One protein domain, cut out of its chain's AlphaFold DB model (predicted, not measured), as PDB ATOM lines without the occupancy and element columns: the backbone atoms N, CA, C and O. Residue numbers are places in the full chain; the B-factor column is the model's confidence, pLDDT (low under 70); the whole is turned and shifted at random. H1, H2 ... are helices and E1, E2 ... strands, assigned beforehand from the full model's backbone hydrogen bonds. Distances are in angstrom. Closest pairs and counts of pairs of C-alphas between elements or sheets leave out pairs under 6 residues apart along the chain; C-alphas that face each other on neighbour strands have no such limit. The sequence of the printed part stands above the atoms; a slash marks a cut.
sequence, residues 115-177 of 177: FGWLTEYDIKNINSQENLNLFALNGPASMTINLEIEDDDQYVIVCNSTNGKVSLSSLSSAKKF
ATOM      1  N   PHE A 115     114.978 145.382 115.104       91.75
ATOM      2  CA  PHE A 115     116.046 144.703 114.360       91.75
ATOM      3  C   PHE A 115     117.338 144.468 115.160       91.75
ATOM      4  O   PHE A 115     118.262 143.856 114.642       91.75
ATOM      5  N   GLY A 116     117.411 144.907 116.418       90.06
ATOM      6  CA  GLY A 116     118.543 144.698 117.324       90.06
ATOM      7  C   GLY A 116     118.585 143.279 117.888       90.06
ATOM      8  O   GLY A 116     118.367 143.066 119.079       90.06
ATOM      9  N   TRP A 117     118.827 142.292 117.032       90.12
ATOM     10  CA  TRP A 117     118.985 140.890 117.412       90.12
ATOM     11  C   TRP A 117     120.032 140.205 116.534       90.12
ATOM     12  O   TRP A 117     120.311 140.655 115.427       90.12
ATOM     13  N   LEU A 118     120.598 139.107 117.036       89.62
ATOM     14  CA  LEU A 118     121.509 138.235 116.290       89.62
ATOM     15  C   LEU A 118     121.002 136.799 116.281       89.62
ATOM     16  O   LEU A 118     120.280 136.362 117.182       89.62
ATOM     17  N   THR A 119     121.415 136.047 115.269       87.69
ATOM     18  CA  THR A 119     121.203 134.605 115.175       87.69
ATOM     19  C   THR A 119     122.447 133.812 115.525       87.69
ATOM     20  O   THR A 119     123.575 134.297 115.490       87.69
ATOM     21  N   GLU A 120     122.226 132.527 115.784       85.56
ATOM     22  CA  GLU A 120     123.293 131.536 115.845       85.56
ATOM     23  C   GLU A 120     124.136 131.516 114.556       85.56
ATOM     24  O   GLU A 120     125.357 131.391 114.624       85.56
ATOM     25  N   TYR A 121     123.500 131.691 113.390       85.19
ATOM     26  CA  TYR A 121     124.188 131.740 112.100       85.19
ATOM     27  C   TYR A 121     125.149 132.932 112.011       85.19
ATOM     28  O   TYR A 121     126.296 132.748 111.613       85.19
ATOM     29  N   ASP A 122     124.722 134.122 112.447       87.56
ATOM     30  CA  ASP A 122     125.554 135.334 112.416       87.56
ATOM     31  C   ASP A 122     126.833 135.156 113.244       87.56
ATOM     32  O   ASP A 122     127.920 135.531 112.807       87.56
ATOM     33  N   ILE A 123     126.721 134.522 114.417       86.44
ATOM     34  CA  ILE A 123     127.859 134.275 115.313       86.44
ATOM     35  C   ILE A 123     128.772 133.175 114.761       86.44
ATOM     36  O   ILE A 123     129.993 133.341 114.738       86.44
ATOM     37  N   LYS A 124     128.201 132.064 114.280       84.25
ATOM     38  CA  LYS A 124     128.974 130.963 113.681       84.25
ATOM     39  C   LYS A 124     129.717 131.393 112.420       84.25
ATOM     40  O   LYS A 124     130.803 130.900 112.161       84.25
ATOM     41  N   ASN A 125     129.181 132.340 111.657       85.31
ATOM     42  CA  ASN A 125     129.856 132.842 110.463       85.31
ATOM     43  C   ASN A 125     131.105 133.691 110.785       85.31
ATOM     44  O   ASN A 125     131.996 133.814 109.949       85.31
ATOM     45  N   ILE A 126     131.198 134.263 111.991       85.38
ATOM     46  CA  ILE A 126     132.383 135.012 112.447       85.38
ATOM     47  C   ILE A 126     133.478 134.063 112.950       85.38
ATOM     48  O   ILE A 126     134.665 134.357 112.805       85.38
ATOM     49  N   ASN A 127     133.100 132.926 113.540       77.25
ATOM     50  CA  ASN A 127     134.035 131.982 114.138       77.25
ATOM     51  C   ASN A 127     134.063 130.658 113.360       77.25
ATOM     52  O   ASN A 127     133.140 129.858 113.456       77.25
ATOM     53  N   SER A 128     135.155 130.395 112.634       68.56
ATOM     54  CA  SER A 128     135.337 129.184 111.813       68.56
ATOM     55  C   SER A 128     135.521 127.882 112.610       68.56
ATOM     56  O   SER A 128     135.883 126.861 112.031       68.56
ATOM     57  N   GLN A 129     135.326 127.899 113.931       71.50
ATOM     58  CA  GLN A 129     135.382 126.695 114.752       71.50
ATOM     59  C   GLN A 129     134.107 125.863 114.602       71.50
ATOM     60  O   GLN A 129     132.996 126.313 114.885       71.50
ATOM     61  N   GLU A 130     134.282 124.606 114.204       68.06
ATOM     62  CA  GLU A 130     133.202 123.626 114.186       68.06
ATOM     63  C   GLU A 130     132.866 123.176 115.622       68.06
ATOM     64  O   GLU A 130     133.753 122.990 116.453       68.06
ATOM     65  N   ASN A 131     131.573 122.978 115.908       74.19
ATOM     66  CA  ASN A 131     131.035 122.438 117.171       74.19
ATOM     67  C   ASN A 131     131.126 123.334 118.427       74.19
ATOM     68  O   ASN A 131     131.399 122.851 119.524       74.19
ATOM     69  N   LEU A 132     130.820 124.630 118.305       80.06
ATOM     70  CA  LEU A 132     130.634 125.504 119.471       80.06
ATOM     71  C   LEU A 132     129.226 125.392 120.071       80.06
ATOM     72  O   LEU A 132     128.226 125.512 119.361       80.06
ATOM     73  N   ASN A 133     129.161 125.257 121.399       84.19
ATOM     74  CA  ASN A 133     127.935 125.458 122.171       84.19
ATOM     75  C   ASN A 133     127.802 126.944 122.513       84.19
ATOM     76  O   ASN A 133     128.602 127.484 123.274       84.19
ATOM     77  N   LEU A 134     126.798 127.603 121.942       87.12
ATOM     78  CA  LEU A 134     126.570 129.032 122.131       87.12
ATOM     79  C   LEU A 134     125.508 129.267 123.204       87.12
ATOM     80  O   LEU A 134     124.439 128.658 123.187       87.12
ATOM     81  N   PHE A 135     125.790 130.189 124.120       88.19
ATOM     82  CA  PHE A 135     124.864 130.601 125.168       88.19
ATOM     83  C   PHE A 135     124.709 132.122 125.158       88.19
ATOM     84  O   PHE A 135     125.690 132.855 125.059       88.19
ATOM     85  N   ALA A 136     123.469 132.590 125.273       89.56
ATOM     86  CA  ALA A 136     123.127 133.990 125.465       89.56
ATOM     87  C   ALA A 136     122.908 134.259 126.956       89.56
ATOM     88  O   ALA A 136     122.024 133.655 127.578       89.56
ATOM     89  N   LEU A 137     123.717 135.163 127.502       91.06
ATOM     90  CA  LEU A 137     123.650 135.639 128.876       91.06
ATOM     91  C   LEU A 137     123.079 137.057 128.879       91.06
ATOM     92  O   LEU A 137     123.735 137.988 128.422       91.06
ATOM     93  N   ASN A 138     121.870 137.211 129.410       90.38
ATOM     94  CA  ASN A 138     121.168 138.488 129.465       90.38
ATOM     95  C   ASN A 138     120.950 138.903 130.915       90.38
ATOM     96  O   ASN A 138     120.454 138.119 131.730       90.38
ATOM     97  N   GLY A 139     121.258 140.158 131.216       91.75
ATOM     98  CA  GLY A 139     121.089 140.739 132.534       91.75
ATOM     99  C   GLY A 139     121.063 142.266 132.483       91.75
ATOM    100  O   GLY A 139     121.222 142.863 131.420       91.75
ATOM    101  N   PRO A 140     120.822 142.911 133.629       91.94
ATOM    102  CA  PRO A 140     120.813 144.366 133.747       91.94
ATOM    103  C   PRO A 140     122.220 144.952 133.559       91.94
ATOM    104  O   PRO A 140     123.214 144.279 133.812       91.94
ATOM    105  N   ALA A 141     122.309 146.242 133.221       87.88
ATOM    106  CA  ALA A 141     123.590 146.941 133.041       87.88
ATOM    107  C   ALA A 141     124.493 146.942 134.295       87.88
ATOM    108  O   ALA A 141     125.697 147.137 134.188       87.88
ATOM    109  N   SER A 142     123.924 146.716 135.483       90.06
ATOM    110  CA  SER A 142     124.657 146.583 136.750       90.06
ATOM    111  C   SER A 142     125.231 145.182 136.999       90.06
ATOM    112  O   SER A 142     125.824 144.948 138.053       90.06
ATOM    113  N   MET A 143     125.008 144.233 136.090       93.62
ATOM    114  CA  MET A 143     125.515 142.873 136.211       93.62
ATOM    115  C   MET A 143     127.042 142.837 136.076       93.62
ATOM    116  O   MET A 143     127.612 143.440 135.172       93.62
ATOM    117  N   THR A 144     127.702 142.077 136.948       93.00
ATOM    118  CA  THR A 144     129.140 141.795 136.878       93.00
ATOM    119  C   THR A 144     129.374 140.352 136.451       93.00
ATOM    120  O   THR A 144     128.665 139.454 136.914       93.00
ATOM    121  N   ILE A 145     130.392 140.129 135.623       93.19
ATOM    122  CA  ILE A 145     130.805 138.805 135.147       93.19
ATOM    123  C   ILE A 145     132.258 138.597 135.567       93.19
ATOM    124  O   ILE A 145     133.132 139.348 135.140       93.19
ATOM    125  N   ASN A 146     132.499 137.581 136.389       92.31
ATOM    126  CA  ASN A 146     133.826 137.178 136.840       92.31
ATOM    127  C   ASN A 146     134.131 135.769 136.336       92.31
ATOM    128  O   ASN A 146     133.227 134.948 136.190       92.31
ATOM    129  N   LEU A 147     135.405 135.495 136.078       90.94
ATOM    130  CA  LEU A 147     135.880 134.182 135.667       90.94
ATOM    131  C   LEU A 147     136.800 133.655 136.767       90.94
ATOM    132  O   LEU A 147     137.837 134.253 137.052       90.94
ATOM    133  N   GLU A 148     136.365 132.585 137.413       89.44
ATOM    134  CA  GLU A 148     137.042 131.931 138.526       89.44
ATOM    135  C   GLU A 148     137.598 130.587 138.042       89.44
ATOM    136  O   GLU A 148     136.990 129.905 137.215       89.44
ATOM    137  N   ILE A 149     138.795 130.239 138.513       86.88
ATOM    138  CA  ILE A 149     139.469 128.976 138.200       86.88
ATOM    139  C   ILE A 149     139.509 128.208 139.514       86.88
ATOM    140  O   ILE A 149     140.159 128.669 140.452       86.88
ATOM    141  N   GLU A 150     138.759 127.112 139.600       78.56
ATOM    142  CA  GLU A 150     138.585 126.384 140.863       78.56
ATOM    143  C   GLU A 150     139.717 125.377 141.110       78.56
ATOM    144  O   GLU A 150     140.287 125.430 142.189       78.56
ATOM    145  N   ASP A 151     140.046 124.513 140.138       78.94
ATOM    146  CA  ASP A 151     141.248 123.654 140.012       78.94
ATOM    147  C   ASP A 151     141.039 122.693 138.800       78.94
ATOM    148  O   ASP A 151     139.913 122.543 138.322       78.94
ATOM    149  N   ASP A 152     142.094 122.050 138.271       69.94
ATOM    150  CA  ASP A 152     142.032 121.042 137.178       69.94
ATOM    151  C   ASP A 152     141.257 121.471 135.905       69.94
ATOM    152  O   ASP A 152     140.279 120.840 135.497       69.94
ATOM    153  N   ASP A 153     141.700 122.547 135.240       78.56
ATOM    154  CA  ASP A 153     141.134 123.038 133.964       78.56
ATOM    155  C   ASP A 153     139.617 123.342 133.995       78.56
ATOM    156  O   ASP A 153     138.975 123.502 132.950       78.56
ATOM    157  N   GLN A 154     139.026 123.469 135.189       87.19
ATOM    158  CA  GLN A 154     137.646 123.908 135.355       87.19
ATOM    159  C   GLN A 154     137.568 125.430 135.459       87.19
ATOM    160  O   GLN A 154     138.165 126.060 136.335       87.19
ATOM    161  N   TYR A 155     136.783 126.013 134.557       87.94
ATOM    162  CA  TYR A 155     136.494 127.441 134.513       87.94
ATOM    163  C   TYR A 155     135.048 127.677 134.943       87.94
ATOM    164  O   TYR A 155     134.118 127.125 134.348       87.94
ATOM    165  N   VAL A 156     134.854 128.537 135.940       90.50
ATOM    166  CA  VAL A 156     133.539 128.927 136.451       90.50
ATOM    167  C   VAL A 156     133.288 130.391 136.116       90.50
ATOM    168  O   VAL A 156     134.070 131.274 136.456       90.50
ATOM    169  N   ILE A 157     132.180 130.668 135.428       91.81
ATOM    170  CA  ILE A 157     131.749 132.039 135.139       91.81
ATOM    171  C   ILE A 157     130.719 132.448 136.191       91.81
ATOM    172  O   ILE A 157     129.585 131.965 136.186       91.81
ATOM    173  N   VAL A 158     131.102 133.363 137.079       91.56
ATOM    174  CA  VAL A 158     130.254 133.872 138.159       91.56
ATOM    175  C   VAL A 158     129.592 135.174 137.728       91.56
ATOM    176  O   VAL A 158     130.247 136.163 137.402       91.56
ATOM    177  N   CYS A 159     128.262 135.175 137.740       91.88
ATOM    178  CA  CYS A 159     127.437 136.295 137.309       91.88
ATOM    179  C   CYS A 159     126.651 136.854 138.493       91.88
ATOM    180  O   CYS A 159     125.742 136.192 138.991       91.88
ATOM    181  N   ASN A 160     126.952 138.084 138.908       90.31
ATOM    182  CA  ASN A 160     126.266 138.738 140.023       90.31
ATOM    183  C   ASN A 160     125.471 139.946 139.532       90.31
ATOM    184  O   ASN A 160     125.943 140.722 138.708       90.31
ATOM    185  N   SER A 161     124.264 140.133 140.063       91.12
ATOM    186  CA  SER A 161     123.468 141.335 139.830       91.12
ATOM    187  C   SER A 161     122.838 141.807 141.132       91.12
ATOM    188  O   SER A 161     122.257 141.020 141.876       91.12
ATOM    189  N   THR A 162     122.948 143.106 141.400       86.94
ATOM    190  CA  THR A 162     122.347 143.758 142.570       86.94
ATOM    191  C   THR A 162     120.934 144.272 142.304       86.94
ATOM    192  O   THR A 162     120.226 144.622 143.245       86.94
ATOM    193  N   ASN A 163     120.510 144.334 141.037       85.75
ATOM    194  CA  ASN A 163     119.192 144.825 140.650       85.75
ATOM    195  C   ASN A 163     118.773 144.260 139.288       85.75
ATOM    196  O   ASN A 163     119.253 144.733 138.264       85.75
ATOM    197  N   GLY A 164     117.850 143.298 139.279       86.38
ATOM    198  CA  GLY A 164     117.321 142.670 138.066       86.38
ATOM    199  C   GLY A 164     117.623 141.174 137.980       86.38
ATOM    200  O   GLY A 164     118.379 140.622 138.774       86.38
ATOM    201  N   LYS A 165     116.982 140.492 137.024       89.88
ATOM    202  CA  LYS A 165     117.186 139.055 136.792       89.88
ATOM    203  C   LYS A 165     118.317 138.839 135.792       89.88
ATOM    204  O   LYS A 165     118.375 139.528 134.778       89.88
ATOM    205  N   VAL A 166     119.150 137.840 136.060       91.50
ATOM    206  CA  VAL A 166     120.113 137.293 135.101       91.50
ATOM    207  C   VAL A 166     119.509 136.034 134.486       91.50
ATOM    208  O   VAL A 166     118.885 135.233 135.182       91.50
ATOM    209  N   SER A 167     119.661 135.870 133.179       90.12
ATOM    210  CA  SER A 167     119.151 134.726 132.430       90.12
ATOM    211  C   SER A 167     120.228 134.179 131.506       90.12
ATOM    212  O   SER A 167     120.888 134.935 130.800       90.12
ATOM    213  N   LEU A 168     120.388 132.858 131.509       90.38
ATOM    214  CA  LEU A 168     121.262 132.130 130.600       90.38
ATOM    215  C   LEU A 168     120.385 131.238 129.724       90.38
ATOM    216  O   LEU A 168     119.531 130.512 130.232       90.38
ATOM    217  N   SER A 169     120.574 131.292 128.411       88.06
ATOM    218  CA  SER A 169     119.828 130.451 127.474       88.06
ATOM    219  C   SER A 169     120.732 129.924 126.371       88.06
ATOM    220  O   SER A 169     121.575 130.659 125.871       88.06
ATOM    221  N   SER A 170     120.555 128.661 125.979       86.06
ATOM    222  CA  SER A 170     121.237 128.123 124.797       86.06
ATOM    223  C   SER A 170     120.769 128.869 123.543       86.06
ATOM    224  O   SER A 170     119.578 129.172 123.392       86.06
ATOM    225  N   LEU A 171     121.712 129.212 122.670       78.81
ATOM    226  CA  LEU A 171     121.464 129.946 121.440       78.81
ATOM    227  C   LEU A 171     121.163 128.956 120.310       78.81
ATOM    228  O   LEU A 171     122.030 128.633 119.510       78.81
ATOM    229  N   SER A 172     119.922 128.477 120.267       69.25
ATOM    230  CA  SER A 172     119.394 127.637 119.178       69.25
ATOM    231  C   SER A 172     118.496 128.414 118.201       69.25
ATOM    232  O   SER A 172     117.885 127.833 117.307       69.25
ATOM    233  N   SER A 173     118.304 129.715 118.436       63.59
ATOM    234  CA  SER A 173     117.443 130.617 117.661       63.59
ATOM    235  C   SER A 173     117.858 132.079 117.874       63.59
ATOM    236  O   SER A 173     118.736 132.366 118.689       63.59
ATOM    237  N   ALA A 174     117.251 133.010 117.131       67.94
ATOM    238  CA  ALA A 174     117.539 134.443 117.228       67.94
ATOM    239  C   ALA A 174     117.343 134.997 118.653       67.94
ATOM    240  O   ALA A 174     116.348 134.688 119.319       67.94
ATOM    241  N   LYS A 175     118.265 135.854 119.109       77.62
ATOM    242  CA  LYS A 175     118.206 136.523 120.416       77.62
ATOM    243  C   LYS A 175     118.351 138.028 120.275       77.62
ATOM    244  O   LYS A 175     119.213 138.520 119.553       77.62
ATOM    245  N   LYS A 176     117.476 138.733 120.987       73.25
ATOM    246  CA  LYS A 176     117.405 140.191 121.033       73.25
ATOM    247  C   LYS A 176     118.332 140.748 122.115       73.25
ATOM    248  O   LYS A 176     118.477 140.106 123.159       73.25
ATOM    249  N   PHE A 177     118.926 141.906 121.827       62.62
ATOM    250  CA  PHE A 177     119.691 142.716 122.776       62.62
ATOM    251  C   PHE A 177     118.782 143.523 123.706       62.62
ATOM    252  O   PHE A 177     117.671 143.917 123.269       62.62
TER     253      PHE A 177
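AT A GLANCE: This is residues 115 to 177 of the 177 residues of the protein "E2F_TDP domain-containing protein" of Tritrichomonas foetus (UniProt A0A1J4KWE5). The model is a flat, open zigzag: short helix H1 lies at one edge, strand pair E1 and E4 slants through the middle, and hairpin E2 and E3 makes the opposite edge. The 63 printed residues run H1 E1 E2 E3 E4, with two antiparallel sheets, E1 - E4 and E2 - E3. The class is mixed, with under half of the residues in named elements. It is loose, radius of gyration of the C-alphas 14.0 A, spans 33 by 31 by 15 A.

HOW THE PARTS SIT: H1, residues 120 to 126, has 2 of 3 O i to N i+4 pairs within hydrogen-bond range. E1, residues 135 to 138, is antiparallel to E4, residues 167 to 170, at 159 degrees; N 136 and O 169 are within hydrogen-bond range, 2.8 A. E2, residues 144 to 149, and E3, residues 155 to 160, form a hairpin, with N 146 and O 158 at 2.8 A. H1 is apart from E2, E3 and E4.

IN THESE COORDINATES: H1 begins at C-alpha 120 (123.293, 131.536, 115.845) and measures 10.3 A, E1 9.7 A, E2 16.5 A, E3 16.2 A. E4, 10.3 A, ends at C-alpha 170 (121.237, 128.123, 124.797).

THE WHOLE: The farthest C-alphas, Phe 115 and Asp 152, are 41.9 A apart. The printed part has no cut and no long link. Residues 128, 130, 152, 172 to 174 and 177 have pLDDT under 70.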